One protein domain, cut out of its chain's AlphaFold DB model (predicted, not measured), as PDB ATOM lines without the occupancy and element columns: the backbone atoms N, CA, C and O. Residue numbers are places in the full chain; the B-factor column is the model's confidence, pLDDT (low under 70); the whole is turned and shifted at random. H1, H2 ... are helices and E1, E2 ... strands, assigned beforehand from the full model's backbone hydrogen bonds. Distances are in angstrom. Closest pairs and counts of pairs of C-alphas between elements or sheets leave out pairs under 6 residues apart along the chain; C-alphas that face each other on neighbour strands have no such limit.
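AT A GLANCE: This is residues 7 to 60 of the 62 residues of an uncharacterized protein of Proteus mirabilis (UniProt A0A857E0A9). With little regular structure, a small antiparallel sheet, the meander E1 E2 E3, each strand the antiparallel neighbour of the one before, has short helix H1 over one face. The printed part has 54 residues, 21 in named elements, of mixed class, in the order E1, E2, E3, H1. It is compact, radius of gyration of the C-alphas 11.4 A, yet elongated, spanning 35 by 21 by 15 A.

HOW THE PARTS SIT: E1, residues 7 to 9, and E2, residues 12 to 16, form a hairpin at 144 degrees; N 9 and O 12 are 2.9 A apart, within hydrogen-bond range. E2 and E3, residues 29 to 34, form another at 152 degrees; N 13 and O 33 are 2.8 A apart. H1, residues 48 to 54, is on the sheet, height 9.1 A; its closest C-alpha pair with E3 is Met 54 and Ala 32, 6.8 A. In H1 every O i to N i+4 pair is within range.

IN THESE COORDINATES: E2 measures 12.7 A, E3 14.0 A. C-alpha 7 is at (29.422, -35.183, -4.420), C-alpha 54 at (39.276, -25.953, -2.543).

THE WHOLE: The printed part has no cut. Links E2 to E3 and E3 to H1 are long. Residues 19 to 25 have pLDDT under 70.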
ATOM      1  N   TYR A   7      30.533 -35.852  -5.079       89.31
ATOM      2  CA  TYR A   7      29.422 -35.183  -4.420       89.31
ATOM      3  C   TYR A   7      29.465 -33.691  -4.721       89.31
ATOM      4  O   TYR A   7      30.542 -33.119  -4.866       89.31
ATOM      5  N   CYS A   8      28.291 -33.072  -4.805       91.88
ATOM      6  CA  CYS A   8      28.189 -31.632  -4.959       91.88
ATOM      7  C   CYS A   8      27.907 -30.969  -3.616       91.88
ATOM      8  O   CYS A   8      26.993 -31.377  -2.897       91.88
ATOM      9  N   GLN A   9      28.663 -29.925  -3.302       93.06
ATOM     10  CA  GLN A   9      28.417 -29.057  -2.163       93.06
ATOM     11  C   GLN A   9      28.636 -27.615  -2.599       93.06
ATOM     12  O   GLN A   9      29.655 -27.292  -3.195       93.06
ATOM     13  N   ASP A  10      27.638 -26.772  -2.336       94.31
ATOM     14  CA  ASP A  10      27.679 -25.338  -2.639       94.31
ATOM     15  C   ASP A  10      28.104 -25.003  -4.084       94.31
ATOM     16  O   ASP A  10      28.907 -24.119  -4.355       94.31
ATOM     17  N   GLY A  11      27.584 -25.780  -5.035       92.31
ATOM     18  CA  GLY A  11      27.861 -25.598  -6.459       92.31
ATOM     19  C   GLY A  11      29.191 -26.170  -6.957       92.31
ATOM     20  O   GLY A  11      29.448 -26.119  -8.158       92.31
ATOM     21  N   ILE A  12      29.981 -26.792  -6.085       94.31
ATOM     22  CA  ILE A  12      31.258 -27.433  -6.408       94.31
ATOM     23  C   ILE A  12      31.104 -28.951  -6.356       94.31
ATOM     24  O   ILE A  12      30.553 -29.489  -5.399       94.31
ATOM     25  N   GLU A  13      31.568 -29.653  -7.391       94.06
ATOM     26  CA  GLU A  13      31.666 -31.112  -7.425       94.06
ATOM     27  C   GLU A  13      33.047 -31.534  -6.913       94.06
ATOM     28  O   GLU A  13      34.073 -31.252  -7.533       94.06
ATOM     29  N   PHE A  14      33.064 -32.247  -5.792       92.44
ATOM     30  CA  PHE A  14      34.259 -32.829  -5.198       92.44
ATOM     31  C   PHE A  14      34.453 -34.250  -5.705       92.44
ATOM     32  O   PHE A  14      33.536 -35.069  -5.642       92.44
ATOM     33  N   ILE A  15      35.660 -34.559  -6.174       90.19
ATOM     34  CA  ILE A  15      36.029 -35.871  -6.704       90.19
ATOM     35  C   ILE A  15      36.934 -36.561  -5.685       90.19
ATOM     36  O   ILE A  15      38.036 -36.093  -5.389       90.19
ATOM     37  N   THR A  16      36.469 -37.687  -5.149       84.94
ATOM     38  CA  THR A  16      37.182 -38.487  -4.146       84.94
ATOM     39  C   THR A  16      37.817 -39.732  -4.766       84.94
ATOM     40  O   THR A  16      37.431 -40.203  -5.838       84.94
ATOM     41  N   CYS A  17      38.795 -40.327  -4.085       75.94
ATOM     42  CA  CYS A  17      39.407 -41.576  -4.548       75.94
ATOM     43  C   CYS A  17      38.539 -42.813  -4.262       75.94
ATOM     44  O   CYS A  17      38.142 -43.051  -3.122       75.94
ATOM     45  N   CYS A  18      38.325 -43.643  -5.291       71.69
ATOM     46  CA  CYS A  18      37.477 -44.851  -5.288       71.69
ATOM     47  C   CYS A  18      37.815 -45.904  -4.244       71.69
ATOM     48  O   CYS A  18      36.929 -46.536  -3.670       71.69
ATOM     49  N   SER A  19      39.097 -46.089  -3.982       64.88
ATOM     50  CA  SER A  19      39.566 -46.901  -2.882       64.88
ATOM     51  C   SER A  19      40.486 -45.999  -2.072       64.88
ATOM     52  O   SER A  19      41.574 -45.625  -2.506       64.88
ATOM     53  N   GLY A  20      40.078 -45.641  -0.854       55.16
ATOM     54  CA  GLY A  20      40.947 -44.916   0.083       55.16
ATOM     55  C   GLY A  20      42.272 -45.640   0.392       55.16
ATOM     56  O   GLY A  20      43.095 -45.101   1.122       55.16
ATOM     57  N   ARG A  21      42.474 -46.850  -0.163       55.53
ATOM     58  CA  ARG A  21      43.644 -47.718  -0.023       55.53
ATOM     59  C   ARG A  21      44.589 -47.727  -1.232       55.53
ATOM     60  O   ARG A  21      45.778 -47.877  -1.001       55.53
ATOM     61  N   GLU A  22      44.124 -47.572  -2.478       54.75
ATOM     62  CA  GLU A  22      45.027 -47.679  -3.651       54.75
ATOM     63  C   GLU A  22      45.584 -46.327  -4.114       54.75
ATOM     64  O   GLU A  22      46.641 -46.296  -4.731       54.75
ATOM     65  N   CYS A  23      44.931 -45.210  -3.776       59.34
ATOM     66  CA  CYS A  23      45.462 -43.860  -4.028       59.34
ATOM     67  C   CYS A  23      46.057 -43.181  -2.783       59.34
ATOM     68  O   CYS A  23      46.537 -42.061  -2.878       59.34
ATOM     69  N   GLY A  24      46.016 -43.813  -1.602       62.66
ATOM     70  CA  GLY A  24      46.547 -43.226  -0.359       62.66
ATOM     71  C   GLY A  24      45.754 -42.032   0.199       62.66
ATOM     72  O   GLY A  24      46.067 -41.550   1.281       62.66
ATOM     73  N   CYS A  25      44.696 -41.587  -0.482       69.38
ATOM     74  CA  CYS A  25      43.929 -40.393  -0.112       69.38
ATOM     75  C   CYS A  25      42.877 -40.632   0.979       69.38
ATOM     76  O   CYS A  25      42.140 -39.716   1.312       69.38
ATOM     77  N   MET A  26      42.734 -41.856   1.507       72.56
ATOM     78  CA  MET A  26      41.795 -42.184   2.599       72.56
ATOM     79  C   MET A  26      40.333 -41.746   2.357       72.56
ATOM     80  O   MET A  26      39.580 -41.527   3.299       72.56
ATOM     81  N   GLY A  27      39.912 -41.647   1.091       72.81
ATOM     82  CA  GLY A  27      38.569 -41.184   0.719       72.81
ATOM     83  C   GLY A  27      38.385 -39.663   0.752       72.81
ATOM     84  O   GLY A  27      37.277 -39.195   0.509       72.81
ATOM     85  N   GLN A  28      39.449 -38.898   1.012       82.44
ATOM     86  CA  GLN A  28      39.432 -37.446   0.889       82.44
ATOM     87  C   GLN A  28      39.269 -37.022  -0.581       82.44
ATOM     88  O   GLN A  28      39.656 -37.773  -1.491       82.44
ATOM     89  N   PRO A  29      38.694 -35.832  -0.825       87.69
ATOM     90  CA  PRO A  29      38.705 -35.227  -2.145       87.69
ATOM     91  C   PRO A  29      40.142 -34.995  -2.609       87.69
ATOM     92  O   PRO A  29      41.018 -34.675  -1.808       87.69
ATOM     93  N   VAL A  30      40.376 -35.160  -3.906       87.31
ATOM     94  CA  VAL A  30      41.673 -34.873  -4.547       87.31
ATOM     95  C   VAL A  30      41.565 -33.797  -5.614       87.31
ATOM     96  O   VAL A  30      42.547 -33.136  -5.938       87.31
ATOM     97  N   ALA A  31      40.359 -33.600  -6.136       91.25
ATOM     98  CA  ALA A  31      40.074 -32.616  -7.153       91.25
ATOM     99  C   ALA A  31      38.679 -32.027  -6.951       91.25
ATOM    100  O   ALA A  31      37.800 -32.657  -6.349       91.25
ATOM    101  N   ALA A  32      38.487 -30.832  -7.489       93.50
ATOM    102  CA  ALA A  32      37.214 -30.138  -7.528       93.50
ATOM    103  C   ALA A  32      36.948 -29.595  -8.940       93.50
ATOM    104  O   ALA A  32      37.869 -29.266  -9.692       93.50
ATOM    105  N   THR A  33      35.676 -29.520  -9.310       93.88
ATOM    106  CA  THR A  33      35.197 -28.892 -10.550       93.88
ATOM    107  C   THR A  33      33.841 -28.235 -10.299       93.88
ATOM    108  O   THR A  33      33.251 -28.391  -9.228       93.88
ATOM    109  N   ASN A  34      33.328 -27.481 -11.266       94.12
ATOM    110  CA  ASN A  34      32.000 -26.897 -11.173       94.12
ATOM    111  C   ASN A  34      30.928 -28.000 -11.248       94.12
ATOM    112  O   ASN A  34      30.910 -28.825 -12.167       94.12
ATOM    113  N   CYS A  35      29.993 -28.018 -10.298       92.75
ATOM    114  CA  CYS A  35      28.891 -28.971 -10.335       92.75
ATOM    115  C   CYS A  35      27.830 -28.509 -11.338       92.75
ATOM    116  O   CYS A  35      26.903 -27.786 -10.980       92.75
ATOM    117  N   LYS A  36      27.906 -28.962 -12.595       89.00
ATOM    118  CA  LYS A  36      26.997 -28.535 -13.683       89.00
ATOM    119  C   LYS A  36      25.510 -28.807 -13.411       89.00
ATOM    120  O   LYS A  36      24.647 -28.150 -13.990       89.00
ATOM    121  N   GLU A  37      25.187 -29.755 -12.535       87.50
ATOM    122  CA  GLU A  37      23.801 -30.037 -12.145       87.50
ATOM    123  C   GLU A  37      23.248 -28.990 -11.166       87.50
ATOM    124  O   GLU A  37      22.096 -28.572 -11.305       87.50
ATOM    125  N   CYS A  38      24.077 -28.529 -10.223       86.12
ATOM    126  CA  CYS A  38      23.686 -27.612  -9.148       86.12
ATOM    127  C   CYS A  38      24.062 -26.144  -9.419       86.12
ATOM    128  O   CYS A  38      23.424 -25.246  -8.878       86.12
ATOM    129  N   ASN A  39      25.067 -25.893 -10.259       92.06
ATOM    130  CA  ASN A  39      25.680 -24.588 -10.500       92.06
ATOM    131  C   ASN A  39      25.899 -24.321 -11.996       92.06
ATOM    132  O   ASN A  39      27.001 -24.073 -12.484       92.06
ATOM    133  N   LYS A  40      24.796 -24.353 -12.749       89.25
ATOM    134  CA  LYS A  40      24.782 -24.070 -14.197       89.25
ATOM    135  C   LYS A  40      25.303 -22.679 -14.556       89.25
ATOM    136  O   LYS A  40      25.747 -22.468 -15.676       89.25
ATOM    137  N   GLU A  41      25.199 -21.740 -13.624       90.00
ATOM    138  CA  GLU A  41      25.621 -20.350 -13.803       90.00
ATOM    139  C   GLU A  41      27.065 -20.101 -13.349       90.00
ATOM    140  O   GLU A  41      27.519 -18.965 -13.413       90.00
ATOM    141  N   ASN A  42      27.776 -21.148 -12.907       88.62
ATOM    142  CA  ASN A  42      29.162 -21.086 -12.444       88.62
ATOM    143  C   ASN A  42      29.392 -19.980 -11.397       88.62
ATOM    144  O   ASN A  42      30.311 -19.167 -11.497       88.62
ATOM    145  N   ARG A  43      28.493 -19.913 -10.411       90.75
ATOM    146  CA  ARG A  43      28.588 -18.989  -9.280       90.75
ATOM    147  C   ARG A  43      29.715 -19.431  -8.353       90.75
ATOM    148  O   ARG A  43      29.943 -20.629  -8.194       90.75
ATOM    149  N   GLU A  44      30.381 -18.473  -7.723       91.25
ATOM    150  CA  GLU A  44      31.389 -18.773  -6.705       91.25
ATOM    151  C   GLU A  44      30.741 -19.383  -5.448       91.25
ATOM    152  O   GLU A  44      29.620 -18.992  -5.092       91.25
ATOM    153  N   PRO A  45      31.421 -20.328  -4.770       92.06
ATOM    154  CA  PRO A  45      30.945 -20.876  -3.508       92.06
ATOM    155  C   PRO A  45      30.958 -19.804  -2.409       92.06
ATOM    156  O   PRO A  45      31.785 -18.894  -2.393       92.06
ATOM    157  N   THR A  46      30.032 -19.938  -1.470       94.44
ATOM    158  CA  THR A  46      29.820 -19.070  -0.308       94.44
ATOM    159  C   THR A  46      30.039 -19.782   1.034       94.44
ATOM    160  O   THR A  46      30.241 -19.112   2.045       94.44
ATOM    161  N   ASP A  47      30.028 -21.120   1.075       94.62
ATOM    162  CA  ASP A  47      30.360 -21.921   2.259       94.62
ATOM    163  C   ASP A  47      31.872 -21.835   2.517       94.62
ATOM    164  O   ASP A  47      32.693 -22.302   1.724       94.62
ATOM    165  N   GLU A  48      32.248 -21.256   3.659       95.56
ATOM    166  CA  GLU A  48      33.646 -21.075   4.065       95.56
ATOM    167  C   GLU A  48      34.445 -22.384   4.062       95.56
ATOM    168  O   GLU A  48      35.636 -22.374   3.754       95.56
ATOM    169  N   ARG A  49      33.808 -23.521   4.366       92.19
ATOM    170  CA  ARG A  49      34.481 -24.828   4.375       92.19
ATOM    171  C   ARG A  49      34.785 -25.297   2.962       92.19
ATOM    172  O   ARG A  49      35.872 -25.806   2.729       92.19
ATOM    173  N   VAL A  50      33.861 -25.088   2.023       92.62
ATOM    174  CA  VAL A  50      34.072 -25.399   0.599       92.62
ATOM    175  C   VAL A  50      35.215 -24.547   0.056       92.62
ATOM    176  O   VAL A  50      36.135 -25.077  -0.562       92.62
ATOM    177  N   ILE A  51      35.207 -23.248   0.367       94.06
ATOM    178  CA  ILE A  51      36.274 -22.317  -0.019       94.06
ATOM    179  C   ILE A  51      37.627 -22.775   0.543       94.06
ATOM    180  O   ILE A  51      38.619 -22.775  -0.184       94.06
ATOM    181  N   GLN A  52      37.686 -23.173   1.818       93.00
ATOM    182  CA  GLN A  52      38.912 -23.670   2.449       93.00
ATOM    183  C   GLN A  52      39.384 -24.995   1.846       93.00
ATOM    184  O   GLN A  52      40.565 -25.129   1.541       93.00
ATOM    185  N   GLU A  53      38.489 -25.964   1.646       90.62
ATOM    186  CA  GLU A  53      38.835 -27.260   1.057       90.62
ATOM    187  C   GLU A  53      39.400 -27.098  -0.357       90.62
ATOM    188  O   GLU A  53      40.427 -27.697  -0.675       90.62
ATOM    189  N   MET A  54      38.807 -26.226  -1.180       91.50
ATOM    190  CA  MET A  54      39.276 -25.953  -2.543       91.50
ATOM    191  C   MET A  54      40.715 -25.426  -2.615       91.50
ATOM    192  O   MET A  54      41.363 -25.615  -3.640       91.50
ATOM    193  N   GLN A  55      41.255 -24.822  -1.549       90.75
ATOM    194  CA  GLN A  55      42.652 -24.357  -1.525       90.75
ATOM    195  C   GLN A  55      43.670 -25.500  -1.625       90.75
ATOM    196  O   GLN A  55      44.826 -25.264  -1.976       90.75
ATOM    197  N   TYR A  56      43.254 -26.726  -1.304       88.94
ATOM    198  CA  TYR A  56      44.120 -27.902  -1.249       88.94
ATOM    199  C   TYR A  56      43.841 -28.908  -2.369       88.94
ATOM    200  O   TYR A  56      44.468 -29.967  -2.403       88.94
ATOM    201  N   LEU A  57      42.905 -28.599  -3.267       89.62
ATOM    202  CA  LEU A  57      42.450 -29.498  -4.320       89.62
ATOM    203  C   LEU A  57      42.879 -29.000  -5.694       89.62
ATOM    204  O   LEU A  57      42.951 -27.799  -5.951       89.62
ATOM    205  N   GLU A  58      43.117 -29.940  -6.603       90.44
ATOM    206  CA  GLU A  58      43.305 -29.599  -8.008       90.44
ATOM    207  C   GLU A  58      41.970 -29.141  -8.607       90.44
ATOM    208  O   GLU A  58      40.984 -29.883  -8.611       90.44
ATOM    209  N   TRP A  59      41.934 -27.910  -9.117       92.06
ATOM    210  CA  TRP A  59      40.789 -27.419  -9.874       92.06
ATOM    211  C   TRP A  59      40.880 -27.894 -11.323       92.06
ATOM    212  O   TRP A  59      41.774 -27.477 -12.059       92.06
ATOM    213  N   LEU A  60      39.942 -28.739 -11.750       89.50
ATOM    214  CA  LEU A  60      39.982 -29.355 -13.084       89.50
ATOM    215  C   LEU A  60      39.401 -28.475 -14.201       89.50
ATOM    216  O   LEU A  60      39.385 -28.894 -15.357       89.50
TER     217      LEU A  60